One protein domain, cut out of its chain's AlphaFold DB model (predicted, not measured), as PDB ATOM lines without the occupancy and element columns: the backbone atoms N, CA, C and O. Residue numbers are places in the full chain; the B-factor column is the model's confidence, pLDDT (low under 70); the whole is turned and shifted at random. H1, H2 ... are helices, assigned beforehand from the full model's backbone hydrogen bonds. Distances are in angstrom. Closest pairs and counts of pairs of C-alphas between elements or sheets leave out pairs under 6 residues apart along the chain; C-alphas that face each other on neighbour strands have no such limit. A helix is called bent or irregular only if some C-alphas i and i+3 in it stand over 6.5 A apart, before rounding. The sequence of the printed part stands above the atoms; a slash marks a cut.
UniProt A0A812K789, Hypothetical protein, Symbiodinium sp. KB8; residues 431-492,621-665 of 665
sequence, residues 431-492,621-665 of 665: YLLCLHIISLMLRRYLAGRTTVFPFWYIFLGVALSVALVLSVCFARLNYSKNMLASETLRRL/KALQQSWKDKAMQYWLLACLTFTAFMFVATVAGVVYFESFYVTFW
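AT A GLANCE: This is residues 431 to 492 and 621 to 665 of the 665 residues of the protein "Hypothetical protein" of Symbiodinium sp. KB8 (UniProt A0A812K789). Three helices lie side by side in a row, with H2a in the middle between short H1 and long H3, which makes the length; H2b turns off at the end of H2. Residues 658 to 665 stick out. The 107 printed residues hold three named helices, in the order H1, H2, H3, and no named strand: all helix, extended, radius of gyration of the C-alphas 20.7 A, spans 66 by 29 by 12 A.

IN THESE COORDINATES: H1, residues 431 to 446, begins at C-alpha 431 (12.398, 7.232, -15.274) and is 22.6 A long. H2, residues 455 to 491, was assigned as one helix by its hydrogen bonds but is bent: C-alphas 481 and 484 are 6.9 A apart. Its arms are H2a, residues 455 to 481, 38.4 A, and H2b, residues 484 to 491. H3, residues 621 to 664, spans 64.7 A to C-alpha 664 (0.472, -18.123, -35.263).

HOW THE PARTS SIT: H1 and H2a form a helical hairpin and touch, closest C-alphas Cys 434 and Gly 461, 5.9 A, at a shallow tilt of 15 degrees, opposite ways. H3 touches H2a with residues 631 to 646 alone, closest C-alphas Asn 478 and Ala 631, 6.2 A. H1 and H3 are apart. In H1, H2a and H2b every O i to N i+4 pair is within hydrogen-bond range; in H3, 39 of 40.

THE WHOLE: Residues 493 to 620 are not printed; C-alphas 492 and 621 are 12.7 A apart. Residues 450 to 452 and 659 to 665 have pLDDT under 70.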
ATOM      1  N   TYR A 431      11.905   7.854 -14.043       78.12
ATOM      2  CA  TYR A 431      12.398   7.232 -15.274       78.12
ATOM      3  C   TYR A 431      13.226   5.962 -15.003       78.12
ATOM      4  O   TYR A 431      13.003   4.924 -15.628       78.12
ATOM      5  N   LEU A 432      14.124   6.002 -14.011       81.94
ATOM      6  CA  LEU A 432      14.918   4.840 -13.598       81.94
ATOM      7  C   LEU A 432      14.047   3.690 -13.075       81.94
ATOM      8  O   LEU A 432      14.337   2.532 -13.377       81.94
ATOM      9  N   LEU A 433      12.960   3.982 -12.351       80.38
ATOM     10  CA  LEU A 433      11.998   2.970 -11.908       80.38
ATOM     11  C   LEU A 433      11.320   2.274 -13.102       80.38
ATOM     12  O   LEU A 433      11.229   1.046 -13.120       80.38
ATOM     13  N   CYS A 434      10.909   3.036 -14.122       74.38
ATOM     14  CA  CYS A 434      10.311   2.484 -15.342       74.38
ATOM     15  C   CYS A 434      11.292   1.559 -16.081       74.38
ATOM     16  O   CYS A 434      10.958   0.408 -16.373       74.38
ATOM     17  N   LEU A 435      12.532   2.014 -16.304       79.69
ATOM     18  CA  LEU A 435      13.592   1.196 -16.908       79.69
ATOM     19  C   LEU A 435      13.906  -0.062 -16.087       79.69
ATOM     20  O   LEU A 435      14.140  -1.130 -16.657       79.69
ATOM     21  N   HIS A 436      13.886   0.033 -14.756       82.56
ATOM     22  CA  HIS A 436      14.140  -1.106 -13.877       82.56
ATOM     23  C   HIS A 436      13.046  -2.176 -13.994       82.56
ATOM     24  O   HIS A 436      13.372  -3.357 -14.117       82.56
ATOM     25  N   ILE A 437      11.769  -1.776 -14.037       77.62
ATOM     26  CA  ILE A 437      10.628  -2.686 -14.231       77.62
ATOM     27  C   ILE A 437      10.717  -3.387 -15.596       77.62
ATOM     28  O   ILE A 437      10.629  -4.616 -15.649       77.62
ATOM     29  N   ILE A 438      10.978  -2.643 -16.679       76.19
ATOM     30  CA  ILE A 438      11.179  -3.215 -18.025       76.19
ATOM     31  C   ILE A 438      12.331  -4.232 -18.002       76.19
ATOM     32  O   ILE A 438      12.172  -5.370 -18.441       76.19
ATOM     33  N   SER A 439      13.481  -3.853 -17.433       80.50
ATOM     34  CA  SER A 439      14.677  -4.701 -17.349       80.50
ATOM     35  C   SER A 439      14.463  -5.975 -16.522       80.50
ATOM     36  O   SER A 439      15.040  -7.018 -16.837       80.50
ATOM     37  N   LEU A 440      13.639  -5.914 -15.472       81.81
ATOM     38  CA  LEU A 440      13.251  -7.073 -14.664       81.81
ATOM     39  C   LEU A 440      12.378  -8.046 -15.459       81.81
ATOM     40  O   LEU A 440      12.659  -9.245 -15.460       81.81
ATOM     41  N   MET A 441      11.360  -7.546 -16.164       76.44
ATOM     42  CA  MET A 441      10.475  -8.392 -16.972       76.44
ATOM     43  C   MET A 441      11.221  -9.024 -18.152       76.44
ATOM     44  O   MET A 441      11.106 -10.230 -18.366       76.44
ATOM     45  N   LEU A 442      12.074  -8.257 -18.843       77.12
ATOM     46  CA  LEU A 442      12.903  -8.773 -19.937       77.12
ATOM     47  C   LEU A 442      13.857  -9.881 -19.456       77.12
ATOM     48  O   LEU A 442      13.980 -10.917 -20.103       77.12
ATOM     49  N   ARG A 443      14.482  -9.711 -18.278       80.56
ATOM     50  CA  ARG A 443      15.345 -10.741 -17.672       80.56
ATOM     51  C   ARG A 443      14.581 -12.000 -17.258       80.56
ATOM     52  O   ARG A 443      15.125 -13.091 -17.397       80.56
ATOM     53  N   ARG A 444      13.340 -11.887 -16.768       77.25
ATOM     54  CA  ARG A 444      12.505 -13.061 -16.437       77.25
ATOM     55  C   ARG A 444      12.091 -13.845 -17.685       77.25
ATOM     56  O   ARG A 444      12.114 -15.073 -17.634       77.25
ATOM     57  N   TYR A 445      11.797 -13.142 -18.779       74.75
ATOM     58  CA  TYR A 445      11.510 -13.738 -20.083       74.75
ATOM     59  C   TYR A 445      12.736 -14.454 -20.671       74.75
ATOM     60  O   TYR A 445      12.667 -15.646 -20.954       74.75
ATOM     61  N   LEU A 446      13.889 -13.777 -20.748       76.94
ATOM     62  CA  LEU A 446      15.147 -14.369 -21.239       76.94
ATOM     63  C   LEU A 446      15.627 -15.565 -20.395       76.94
ATOM     64  O   LEU A 446      16.277 -16.462 -20.918       76.94
ATOM     65  N   ALA A 447      15.288 -15.604 -19.103       82.00
ATOM     66  CA  ALA A 447      15.567 -16.735 -18.215       82.00
ATOM     67  C   ALA A 447      14.524 -17.874 -18.295       82.00
ATOM     68  O   ALA A 447      14.521 -18.744 -17.424       82.00
ATOM     69  N   GLY A 448      13.598 -17.847 -19.263       76.19
ATOM     70  CA  GLY A 448      12.587 -18.889 -19.478       76.19
ATOM     71  C   GLY A 448      11.535 -19.021 -18.368       76.19
ATOM     72  O   GLY A 448      10.791 -19.997 -18.344       76.19
ATOM     73  N   ARG A 449      11.447 -18.064 -17.429       73.50
ATOM     74  CA  ARG A 449      10.533 -18.143 -16.266       73.50
ATOM     75  C   ARG A 449       9.101 -17.691 -16.567       73.50
ATOM     76  O   ARG A 449       8.258 -17.718 -15.674       73.50
ATOM     77  N   THR A 450       8.842 -17.221 -17.782       67.56
ATOM     78  CA  THR A 450       7.538 -16.749 -18.265       67.56
ATOM     79  C   THR A 450       7.405 -17.112 -19.738       67.56
ATOM     80  O   THR A 450       8.266 -16.734 -20.527       67.56
ATOM     81  N   THR A 451       6.328 -17.803 -20.110       65.06
ATOM     82  CA  THR A 451       6.062 -18.253 -21.489       65.06
ATOM     83  C   THR A 451       5.527 -17.153 -22.410       65.06
ATOM     84  O   THR A 451       5.561 -17.308 -23.625       65.06
ATOM     85  N   VAL A 452       5.041 -16.040 -21.850       67.88
ATOM     86  CA  VAL A 452       4.447 -14.919 -22.594       67.88
ATOM     87  C   VAL A 452       5.443 -13.762 -22.687       67.88
ATOM     88  O   VAL A 452       6.032 -13.360 -21.680       67.88
ATOM     89  N   PHE A 453       5.621 -13.207 -23.887       70.94
ATOM     90  CA  PHE A 453       6.481 -12.043 -24.117       70.94
ATOM     91  C   PHE A 453       5.884 -10.784 -23.448       70.94
ATOM     92  O   PHE A 453       4.703 -10.493 -23.648       70.94
ATOM     93  N   PRO A 454       6.655  -9.997 -22.669       73.25
ATOM     94  CA  PRO A 454       6.121  -8.933 -21.811       73.25
ATOM     95  C   PRO A 454       5.786  -7.623 -22.560       73.25
ATOM     96  O   PRO A 454       6.078  -6.533 -22.064       73.25
ATOM     97  N   PHE A 455       5.170  -7.705 -23.748       74.62
ATOM     98  CA  PHE A 455       4.936  -6.556 -24.635       74.62
ATOM     99  C   PHE A 455       4.217  -5.397 -23.939       74.62
ATOM    100  O   PHE A 455       4.682  -4.263 -24.010       74.62
ATOM    101  N   TRP A 456       3.134  -5.672 -23.206       79.19
ATOM    102  CA  TRP A 456       2.343  -4.639 -22.528       79.19
ATOM    103  C   TRP A 456       3.147  -3.812 -21.515       79.19
ATOM    104  O   TRP A 456       2.913  -2.614 -21.388       79.19
ATOM    105  N   TYR A 457       4.142  -4.409 -20.848       77.12
ATOM    106  CA  TYR A 457       5.035  -3.683 -19.937       77.12
ATOM    107  C   TYR A 457       6.036  -2.795 -20.688       77.12
ATOM    108  O   TYR A 457       6.361  -1.706 -20.218       77.12
ATOM    109  N   ILE A 458       6.501  -3.237 -21.861       77.06
ATOM    110  CA  ILE A 458       7.373  -2.447 -22.742       77.06
ATOM    111  C   ILE A 458       6.579  -1.275 -23.334       77.06
ATOM    112  O   ILE A 458       7.018  -0.133 -23.224       77.06
ATOM    113  N   PHE A 459       5.386  -1.536 -23.876       82.38
ATOM    114  CA  PHE A 459       4.464  -0.522 -24.394       82.38
ATOM    115  C   PHE A 459       4.126   0.532 -23.334       82.38
ATOM    116  O   PHE A 459       4.317   1.722 -23.576       82.38
ATOM    117  N   LEU A 460       3.714   0.107 -22.132       81.06
ATOM    118  CA  LEU A 460       3.425   1.009 -21.015       81.06
ATOM    119  C   LEU A 460       4.656   1.841 -20.618       81.06
ATOM    120  O   LEU A 460       4.546   3.047 -20.410       81.06
ATOM    121  N   GLY A 461       5.836   1.222 -20.548       79.62
ATOM    122  CA  GLY A 461       7.081   1.908 -20.207       79.62
ATOM    123  C   GLY A 461       7.512   2.955 -21.241       79.62
ATOM    124  O   GLY A 461       7.923   4.056 -20.867       79.62
ATOM    125  N   VAL A 462       7.368   2.653 -22.536       81.88
ATOM    126  CA  VAL A 462       7.620   3.604 -23.632       81.88
ATOM    127  C   VAL A 462       6.587   4.731 -23.610       81.88
ATOM    128  O   VAL A 462       6.971   5.899 -23.640       81.88
ATOM    129  N   ALA A 463       5.298   4.412 -23.470       83.44
ATOM    130  CA  ALA A 463       4.220   5.394 -23.402       83.44
ATOM    131  C   ALA A 463       4.396   6.382 -22.236       83.44
ATOM    132  O   ALA A 463       4.310   7.593 -22.438       83.44
ATOM    133  N   LEU A 464       4.719   5.890 -21.033       83.00
ATOM    134  CA  LEU A 464       5.003   6.734 -19.865       83.00
ATOM    135  C   LEU A 464       6.254   7.604 -20.066       83.00
ATOM    136  O   LEU A 464       6.268   8.760 -19.645       83.00
ATOM    137  N   SER A 465       7.283   7.087 -20.743       81.38
ATOM    138  CA  SER A 465       8.499   7.852 -21.054       81.38
ATOM    139  C   SER A 465       8.220   8.990 -22.043       81.38
ATOM    140  O   SER A 465       8.638  10.125 -21.815       81.38
ATOM    141  N   VAL A 466       7.447   8.719 -23.101       84.75
ATOM    142  CA  VAL A 466       6.995   9.733 -24.068       84.75
ATOM    143  C   VAL A 466       6.105  10.776 -23.385       84.75
ATOM    144  O   VAL A 466       6.323  11.973 -23.566       84.75
ATOM    145  N   ALA A 467       5.167  10.353 -22.530       85.31
ATOM    146  CA  ALA A 467       4.318  11.250 -21.742       85.31
ATOM    147  C   ALA A 467       5.138  12.209 -20.862       85.31
ATOM    148  O   ALA A 467       4.844  13.403 -20.783       85.31
ATOM    149  N   LEU A 468       6.190  11.703 -20.214       83.50
ATOM    150  CA  LEU A 468       7.067  12.485 -19.346       83.50
ATOM    151  C   LEU A 468       7.847  13.555 -20.128       83.50
ATOM    152  O   LEU A 468       7.898  14.708 -19.707       83.50
ATOM    153  N   VAL A 469       8.404  13.206 -21.292       85.50
ATOM    154  CA  VAL A 469       9.134  14.160 -22.149       85.50
ATOM    155  C   VAL A 469       8.189  15.205 -22.747       85.50
ATOM    156  O   VAL A 469       8.450  16.406 -22.637       85.50
ATOM    157  N   LEU A 470       7.064  14.772 -23.326       86.50
ATOM    158  CA  LEU A 470       6.085  15.677 -23.930       86.50
ATOM    159  C   LEU A 470       5.462  16.613 -22.891       86.50
ATOM    160  O   LEU A 470       5.357  17.808 -23.150       86.50
ATOM    161  N   SER A 471       5.106  16.120 -21.700       87.12
ATOM    162  CA  SER A 471       4.533  16.968 -20.645       87.12
ATOM    163  C   SER A 471       5.503  18.053 -20.170       87.12
ATOM    164  O   SER A 471       5.073  19.188 -19.985       87.12
ATOM    165  N   VAL A 472       6.807  17.769 -20.046       86.19
ATOM    166  CA  VAL A 472       7.815  18.798 -19.729       86.19
ATOM    167  C   VAL A 472       7.947  19.820 -20.864       86.19
ATOM    168  O   VAL A 472       8.029  21.018 -20.589       86.19
ATOM    169  N   CYS A 473       7.928  19.377 -22.125       87.50
ATOM    170  CA  CYS A 473       7.985  20.260 -23.291       87.50
ATOM    171  C   CYS A 473       6.753  21.184 -23.369       87.50
ATOM    172  O   CYS A 473       6.896  22.407 -23.337       87.50
ATOM    173  N   PHE A 474       5.541  20.619 -23.360       89.50
ATOM    174  CA  PHE A 474       4.290  21.383 -23.381       89.50
ATOM    175  C   PHE A 474       4.133  22.288 -22.154       89.50
ATOM    176  O   PHE A 474       3.687  23.425 -22.301       89.50
ATOM    177  N   ALA A 475       4.537  21.844 -20.958       87.25
ATOM    178  CA  ALA A 475       4.501  22.687 -19.765       87.25
ATOM    179  C   ALA A 475       5.442  23.893 -19.882       87.25
ATOM    180  O   ALA A 475       5.046  24.990 -19.497       87.25
ATOM    181  N   ARG A 476       6.652  23.729 -20.443       86.94
ATOM    182  CA  ARG A 476       7.558  24.860 -20.718       86.94
ATOM    183  C   ARG A 476       6.972  25.822 -21.746       86.94
ATOM    184  O   ARG A 476       6.932  27.014 -21.473       86.94
ATOM    185  N   LEU A 477       6.476  25.312 -22.876       88.00
ATOM    186  CA  LEU A 477       5.885  26.131 -23.943       88.00
ATOM    187  C   LEU A 477       4.646  26.905 -23.468       88.00
ATOM    188  O   LEU A 477       4.490  28.077 -23.794       88.00
ATOM    189  N   ASN A 478       3.777  26.274 -22.675       89.81
ATOM    190  CA  ASN A 478       2.610  26.939 -22.096       89.81
ATOM    191  C   ASN A 478       3.015  27.957 -21.015       89.81
ATOM    192  O   ASN A 478       2.425  29.034 -20.917       89.81
ATOM    193  N   TYR A 479       4.048  27.640 -20.224       87.06
ATOM    194  CA  TYR A 479       4.578  28.556 -19.220       87.06
ATOM    195  C   TYR A 479       5.152  29.822 -19.857       87.06
ATOM    196  O   TYR A 479       4.716  30.908 -19.485       87.06
ATOM    197  N   SER A 480       6.059  29.708 -20.834       81.88
ATOM    198  CA  SER A 480       6.675  30.877 -21.473       81.88
ATOM    199  C   SER A 480       5.664  31.708 -22.264       81.88
ATOM    200  O   SER A 480       5.618  32.922 -22.088       81.88
ATOM    201  N   LYS A 481       4.803  31.074 -23.076       81.88
ATOM    202  CA  LYS A 481       3.876  31.804 -23.960       81.88
ATOM    203  C   LYS A 481       2.666  32.417 -23.253       81.88
ATOM    204  O   LYS A 481       2.243  33.499 -23.643       81.88
ATOM    205  N   ASN A 482       2.088  31.743 -22.253       83.38
ATOM    206  CA  ASN A 482       0.812  32.166 -21.657       83.38
ATOM    207  C   ASN A 482       0.921  32.554 -20.171       83.38
ATOM    208  O   ASN A 482       0.251  33.483 -19.723       83.38
ATOM    209  N   MET A 483       1.735  31.845 -19.381       84.62
ATOM    210  CA  MET A 483       1.722  31.992 -17.918       84.62
ATOM    211  C   MET A 483       2.722  33.029 -17.389       84.62
ATOM    212  O   MET A 483       2.412  33.724 -16.419       84.62
ATOM    213  N   LEU A 484       3.900  33.144 -18.010       85.94
ATOM    214  CA  LEU A 484       5.003  33.998 -17.562       85.94
ATOM    215  C   LEU A 484       4.573  35.466 -17.477       85.94
ATOM    216  O   LEU A 484       4.639  36.050 -16.398       85.94
ATOM    217  N   ALA A 485       4.021  36.020 -18.561       83.62
ATOM    218  CA  ALA A 485       3.524  37.396 -18.595       83.62
ATOM    219  C   ALA A 485       2.490  37.673 -17.485       83.62
ATOM    220  O   ALA A 485       2.600  38.667 -16.769       83.62
ATOM    221  N   SER A 486       1.529  36.764 -17.264       85.38
ATOM    222  CA  SER A 486       0.531  36.917 -16.191       85.38
ATOM    223  C   SER A 486       1.134  36.862 -14.786       85.38
ATOM    224  O   SER A 486       0.577  37.488 -13.881       85.38
ATOM    225  N   GLU A 487       2.183  36.072 -14.566       85.69
ATOM    226  CA  GLU A 487       2.814  35.891 -13.256       85.69
ATOM    227  C   GLU A 487       3.793  37.030 -12.941       85.69
ATOM    228  O   GLU A 487       3.796  37.528 -11.815       85.69
ATOM    229  N   THR A 488       4.544  37.514 -13.933       84.62
ATOM    230  CA  THR A 488       5.348  38.740 -13.835       84.62
ATOM    231  C   THR A 488       4.445  39.939 -13.541       84.62
ATOM    232  O   THR A 488       4.641  40.630 -12.541       84.62
ATOM    233  N   LEU A 489       3.351  40.109 -14.294       86.56
ATOM    234  CA  LEU A 489       2.370  41.179 -14.065       86.56
ATOM    235  C   LEU A 489       1.683  41.104 -12.685       86.56
ATOM    236  O   LEU A 489       1.230  42.117 -12.152       86.56
ATOM    237  N   ARG A 490       1.599  39.908 -12.083       86.19
ATOM    238  CA  ARG A 490       1.064  39.708 -10.723       86.19
ATOM    239  C   ARG A 490       2.027  40.188  -9.635       86.19
ATOM    240  O   ARG A 490       1.563  40.518  -8.548       86.19
ATOM    241  N   ARG A 491       3.335  40.159  -9.904       85.44
ATOM    242  CA  ARG A 491       4.406  40.520  -8.960       85.44
ATOM    243  C   ARG A 491       4.724  42.009  -8.975       85.44
ATOM    244  O   ARG A 491       5.094  42.538  -7.936       85.44
ATOM    245  N   LEU A 492       4.572  42.651 -10.130       87.44
ATOM    246  CA  LEU A 492       4.740  44.093 -10.283       87.44
ATOM    247  C   LEU A 492       3.647  44.876  -9.543       87.44
ATOM    248  O   LEU A 492       2.510  44.402  -9.386       87.44
ATOM    249  N   LYS A 621      -7.031  43.859 -14.866       89.25
ATOM    250  CA  LYS A 621      -7.218  42.569 -14.176       89.25
ATOM    251  C   LYS A 621      -7.901  41.553 -15.090       89.25
ATOM    252  O   LYS A 621      -7.444  40.411 -15.131       89.25
ATOM    253  N   ALA A 622      -8.921  41.954 -15.852       89.88
ATOM    254  CA  ALA A 622      -9.544  41.108 -16.871       89.88
ATOM    255  C   ALA A 622      -8.533  40.664 -17.940       89.88
ATOM    256  O   ALA A 622      -8.456  39.468 -18.234       89.88
ATOM    257  N   LEU A 623      -7.683  41.570 -18.451       88.06
ATOM    258  CA  LEU A 623      -6.627  41.187 -19.399       88.06
ATOM    259  C   LEU A 623      -5.676  40.147 -18.785       88.06
ATOM    260  O   LEU A 623      -5.424  39.106 -19.396       88.06
ATOM    261  N   GLN A 624      -5.205  40.383 -17.555       86.56
ATOM    262  CA  GLN A 624      -4.345  39.441 -16.833       86.56
ATOM    263  C   GLN A 624      -5.015  38.073 -16.631       86.56
ATOM    264  O   GLN A 624      -4.354  37.039 -16.731       86.56
ATOM    265  N   GLN A 625      -6.316  38.049 -16.337       87.69
ATOM    266  CA  GLN A 625      -7.065  36.808 -16.173       87.69
ATOM    267  C   GLN A 625      -7.201  36.060 -17.509       87.69
ATOM    268  O   GLN A 625      -6.938  34.861 -17.542       87.69
ATOM    269  N   SER A 626      -7.441  36.767 -18.621       89.31
ATOM    270  CA  SER A 626      -7.528  36.164 -19.960       89.31
ATOM    271  C   SER A 626      -6.269  35.373 -20.359       89.31
ATOM    272  O   SER A 626      -6.363  34.341 -21.025       89.31
ATOM    273  N   TRP A 627      -5.081  35.806 -19.917       87.50
ATOM    274  CA  TRP A 627      -3.824  35.086 -20.153       87.50
ATOM    275  C   TRP A 627      -3.748  33.771 -19.363       87.50
ATOM    276  O   TRP A 627      -3.293  32.756 -19.895       87.50
ATOM    277  N   LYS A 628      -4.257  33.744 -18.123       86.88
ATOM    278  CA  LYS A 628      -4.380  32.503 -17.337       86.88
ATOM    279  C   LYS A 628      -5.418  31.558 -17.926       86.88
ATOM    280  O   LYS A 628      -5.176  30.356 -17.967       86.88
ATOM    281  N   ASP A 629      -6.539  32.092 -18.396       90.69
ATOM    282  CA  ASP A 629      -7.613  31.292 -18.980       90.69
ATOM    283  C   ASP A 629      -7.126  30.630 -20.282       90.69
ATOM    284  O   ASP A 629      -7.305  29.425 -20.461       90.69
ATOM    285  N   LYS A 630      -6.370  31.357 -21.122       89.94
ATOM    286  CA  LYS A 630      -5.621  30.777 -22.255       89.94
ATOM    287  C   LYS A 630      -4.640  29.690 -21.802       89.94
ATOM    288  O   LYS A 630      -4.640  28.601 -22.372       89.94
ATOM    289  N   ALA A 631      -3.838  29.934 -20.761       89.12
ATOM    290  CA  ALA A 631      -2.911  28.926 -20.234       89.12
ATOM    291  C   ALA A 631      -3.635  27.646 -19.766       89.12
ATOM    292  O   ALA A 631      -3.141  26.536 -19.988       89.12
ATOM    293  N   MET A 632      -4.819  27.781 -19.160       91.19
ATOM    294  CA  MET A 632      -5.663  26.658 -18.748       91.19
ATOM    295  C   MET A 632      -6.274  25.923 -19.950       91.19
ATOM    296  O   MET A 632      -6.265  24.694 -19.966       91.19
ATOM    297  N   GLN A 633      -6.736  26.639 -20.980       92.25
ATOM    298  CA  GLN A 633      -7.237  26.045 -22.227       92.25
ATOM    299  C   GLN A 633      -6.158  25.216 -22.940       92.25
ATOM    300  O   GLN A 633      -6.412  24.065 -23.294       92.25
ATOM    301  N   TYR A 634      -4.940  25.749 -23.092       91.00
ATOM    302  CA  TYR A 634      -3.815  25.009 -23.680       91.00
ATOM    303  C   TYR A 634      -3.442  23.765 -22.865       91.00
ATOM    304  O   TYR A 634      -3.134  22.722 -23.442       91.00
ATOM    305  N   TRP A 635      -3.501  23.846 -21.532       90.75
ATOM    306  CA  TRP A 635      -3.263  22.695 -20.660       90.75
ATOM    307  C   TRP A 635      -4.346  21.613 -20.818       90.75
ATOM    308  O   TRP A 635      -4.009  20.448 -21.029       90.75
ATOM    309  N   LEU A 636      -5.630  21.991 -20.804       93.25
ATOM    310  CA  LEU A 636      -6.746  21.065 -21.032       93.25
ATOM    311  C   LEU A 636      -6.660  20.394 -22.410       93.25
ATOM    312  O   LEU A 636      -6.828  19.179 -22.513       93.25
ATOM    313  N   LEU A 637      -6.342  21.159 -23.460       91.62
ATOM    314  CA  LEU A 637      -6.170  20.638 -24.816       91.62
ATOM    315  C   LEU A 637      -5.004  19.640 -24.904       91.62
ATOM    316  O   LEU A 637      -5.150  18.588 -25.526       91.62
ATOM    317  N   ALA A 638      -3.872  19.924 -24.252       88.50
ATOM    318  CA  ALA A 638      -2.739  19.000 -24.176       88.50
ATOM    319  C   ALA A 638      -3.097  17.697 -23.433       88.50
ATOM    320  O   ALA A 638      -2.720  16.612 -23.876       88.50
ATOM    321  N   CYS A 639      -3.873  17.773 -22.346       89.50
ATOM    322  CA  CYS A 639      -4.375  16.586 -21.654       89.50
ATOM    323  C   CYS A 639      -5.317  15.759 -22.543       89.50
ATOM    324  O   CYS A 639      -5.103  14.560 -22.702       89.50
ATOM    325  N   LEU A 640      -6.322  16.389 -23.161       92.88
ATOM    326  CA  LEU A 640      -7.308  15.702 -24.005       92.88
ATOM    327  C   LEU A 640      -6.674  15.055 -25.244       92.88
ATOM    328  O   LEU A 640      -6.970  13.900 -25.550       92.88
ATOM    329  N   THR A 641      -5.771  15.761 -25.933       89.38
ATOM    330  CA  THR A 641      -5.060  15.215 -27.103       89.38
ATOM    331  C   THR A 641      -4.155  14.046 -26.725       89.38
ATOM    332  O   THR A 641      -4.155  13.033 -27.426       89.38
ATOM    333  N   PHE A 642      -3.452  14.117 -25.589       88.12
ATOM    334  CA  PHE A 642      -2.654  12.996 -25.093       88.12
ATOM    335  C   PHE A 642      -3.521  11.784 -24.708       88.12
ATOM    336  O   PHE A 642      -3.193  10.655 -25.073       88.12
ATOM    337  N   THR A 643      -4.659  11.992 -24.035       89.75
ATOM    338  CA  THR A 643      -5.609  10.914 -23.712       89.75
ATOM    339  C   THR A 643      -6.173  10.254 -24.973       89.75
ATOM    340  O   THR A 643      -6.201   9.025 -25.050       89.75
ATOM    341  N   ALA A 644      -6.564  11.037 -25.984       92.12
ATOM    342  CA  ALA A 644      -7.053  10.515 -27.261       92.12
ATOM    343  C   ALA A 644      -5.971   9.714 -28.010       92.12
ATOM    344  O   ALA A 644      -6.238   8.607 -28.478       92.12
ATOM    345  N   PHE A 645      -4.736  10.224 -28.060       90.06
ATOM    346  CA  PHE A 645      -3.595   9.508 -28.637       90.06
ATOM    347  C   PHE A 645      -3.343   8.169 -27.928       90.06
ATOM    348  O   PHE A 645      -3.223   7.137 -28.586       90.06
ATOM    349  N   MET A 646      -3.324   8.159 -26.592       89.00
ATOM    350  CA  MET A 646      -3.122   6.940 -25.804       89.00
ATOM    351  C   MET A 646      -4.244   5.914 -25.985       89.00
ATOM    352  O   MET A 646      -3.966   4.714 -26.032       89.00
ATOM    353  N   PHE A 647      -5.494   6.364 -26.118       90.94
ATOM    354  CA  PHE A 647      -6.624   5.494 -26.436       90.94
ATOM    355  C   PHE A 647      -6.432   4.816 -27.802       90.94
ATOM    356  O   PHE A 647      -6.466   3.588 -27.881       90.94
ATOM    357  N   VAL A 648      -6.128   5.589 -28.852       91.31
ATOM    358  CA  VAL A 648      -5.881   5.053 -30.204       91.31
ATOM    359  C   VAL A 648      -4.676   4.109 -30.228       91.31
ATOM    360  O   VAL A 648      -4.773   3.018 -30.785       91.31
ATOM    361  N   ALA A 649      -3.571   4.465 -29.565       87.38
ATOM    362  CA  ALA A 649      -2.385   3.613 -29.468       87.38
ATOM    363  C   ALA A 649      -2.669   2.285 -28.740       87.38
ATOM    364  O   ALA A 649      -2.162   1.240 -29.144       87.38
ATOM    365  N   THR A 650      -3.509   2.306 -27.698       87.88
ATOM    366  CA  THR A 650      -3.909   1.095 -26.965       87.88
ATOM    367  C   THR A 650      -4.817   0.207 -27.817       87.88
ATOM    368  O   THR A 650      -4.568  -0.992 -27.909       87.88
ATOM    369  N   VAL A 651      -5.820   0.780 -28.495       89.06
ATOM    370  CA  VAL A 651      -6.715   0.034 -29.402       89.06
ATOM    371  C   VAL A 651      -5.928  -0.585 -30.560       89.06
ATOM    372  O   VAL A 651      -6.084  -1.774 -30.831       89.06
ATOM    373  N   ALA A 652      -5.030   0.175 -31.194       86.50
ATOM    374  CA  ALA A 652      -4.153  -0.334 -32.250       86.50
ATOM    375  C   ALA A 652      -3.242  -1.468 -31.746       86.50
ATOM    376  O   ALA A 652      -3.073  -2.470 -32.438       86.50
ATOM    377  N   GLY A 653      -2.716  -1.345 -30.520       84.06
ATOM    378  CA  GLY A 653      -1.983  -2.414 -29.846       84.06
ATOM    379  C   GLY A 653      -2.820  -3.687 -29.693       84.06
ATOM    380  O   GLY A 653      -2.383  -4.750 -30.120       84.06
ATOM    381  N   VAL A 654      -4.039  -3.592 -29.148       85.38
ATOM    382  CA  VAL A 654      -4.924  -4.759 -28.966       85.38
ATOM    383  C   VAL A 654      -5.223  -5.438 -30.307       85.38
ATOM    384  O   VAL A 654      -5.018  -6.642 -30.430       85.38
ATOM    385  N   VAL A 655      -5.625  -4.674 -31.328       85.06
ATOM    386  CA  VAL A 655      -5.962  -5.213 -32.661       85.06
ATOM    387  C   VAL A 655      -4.761  -5.893 -33.325       85.06
ATOM    388  O   VAL A 655      -4.909  -6.967 -33.912       85.06
ATOM    389  N   TYR A 656      -3.563  -5.308 -33.214       80.81
ATOM    390  CA  TYR A 656      -2.342  -5.905 -33.757       80.81
ATOM    391  C   TYR A 656      -2.011  -7.241 -33.076       80.81
ATOM    392  O   TYR A 656      -1.685  -8.210 -33.758       80.81
ATOM    393  N   PHE A 657      -2.134  -7.321 -31.746       73.56
ATOM    394  CA  PHE A 657      -1.818  -8.542 -30.999       73.56
ATOM    395  C   PHE A 657      -2.858  -9.652 -31.165       73.56
ATOM    396  O   PHE A 657      -2.454 -10.799 -31.331       73.56
ATOM    397  N   GLU A 658      -4.153  -9.331 -31.200       72.44
ATOM    398  CA  GLU A 658      -5.212 -10.283 -31.578       72.44
ATOM    399  C   GLU A 658      -4.923 -10.895 -32.958       72.44
ATOM    400  O   GLU A 658      -4.852 -12.115 -33.104       72.44
ATOM    401  N   SER A 659      -4.637 -10.049 -33.955       68.12
ATOM    402  CA  SER A 659      -4.316 -10.496 -35.319       68.12
ATOM    403  C   SER A 659      -3.092 -11.420 -35.360       68.12
ATOM    404  O   SER A 659      -3.099 -12.427 -36.070       68.12
ATOM    405  N   PHE A 660      -2.050 -11.099 -34.585       62.41
ATOM    406  CA  PHE A 660      -0.810 -11.879 -34.518       62.41
ATOM    407  C   PHE A 660      -1.001 -13.226 -33.805       62.41
ATOM    408  O   PHE A 660      -0.419 -14.221 -34.224       62.41
ATOM    409  N   TYR A 661      -1.832 -13.289 -32.758       60.28
ATOM    410  CA  TYR A 661      -2.172 -14.551 -32.094       60.28
ATOM    411  C   TYR A 661      -2.981 -15.478 -33.012       60.28
ATOM    412  O   TYR A 661      -2.679 -16.666 -33.074       60.28
ATOM    413  N   VAL A 662      -3.937 -14.934 -33.773       58.34
ATOM    414  CA  VAL A 662      -4.800 -15.691 -34.706       58.34
ATOM    415  C   VAL A 662      -4.065 -16.175 -35.970       58.34
ATOM    416  O   VAL A 662      -4.573 -17.042 -36.673       58.34
ATOM    417  N   THR A 663      -2.872 -15.653 -36.284       54.59
ATOM    418  CA  THR A 663      -2.054 -16.141 -37.421       54.59
ATOM    419  C   THR A 663      -0.928 -17.102 -37.039       54.59
ATOM    420  O   THR A 663      -0.311 -17.674 -37.937       54.59
ATOM    421  N   PHE A 664      -0.642 -17.288 -35.746       49.41
ATOM    422  CA  PHE A 664       0.472 -18.123 -35.263       49.41
ATOM    423  C   PHE A 664       0.040 -19.367 -34.465       49.41
ATOM    424  O   PHE A 664       0.905 -20.164 -34.092       49.41
ATOM    425  N   TRP A 665      -1.263 -19.523 -34.212       41.62
ATOM    426  CA  TRP A 665      -1.916 -20.679 -33.588       41.62
ATOM    427  C   TRP A 665      -3.067 -21.171 -34.469       41.62
ATOM    428  O   TRP A 665      -3.251 -22.407 -34.513       41.62
TER     429      TRP A 665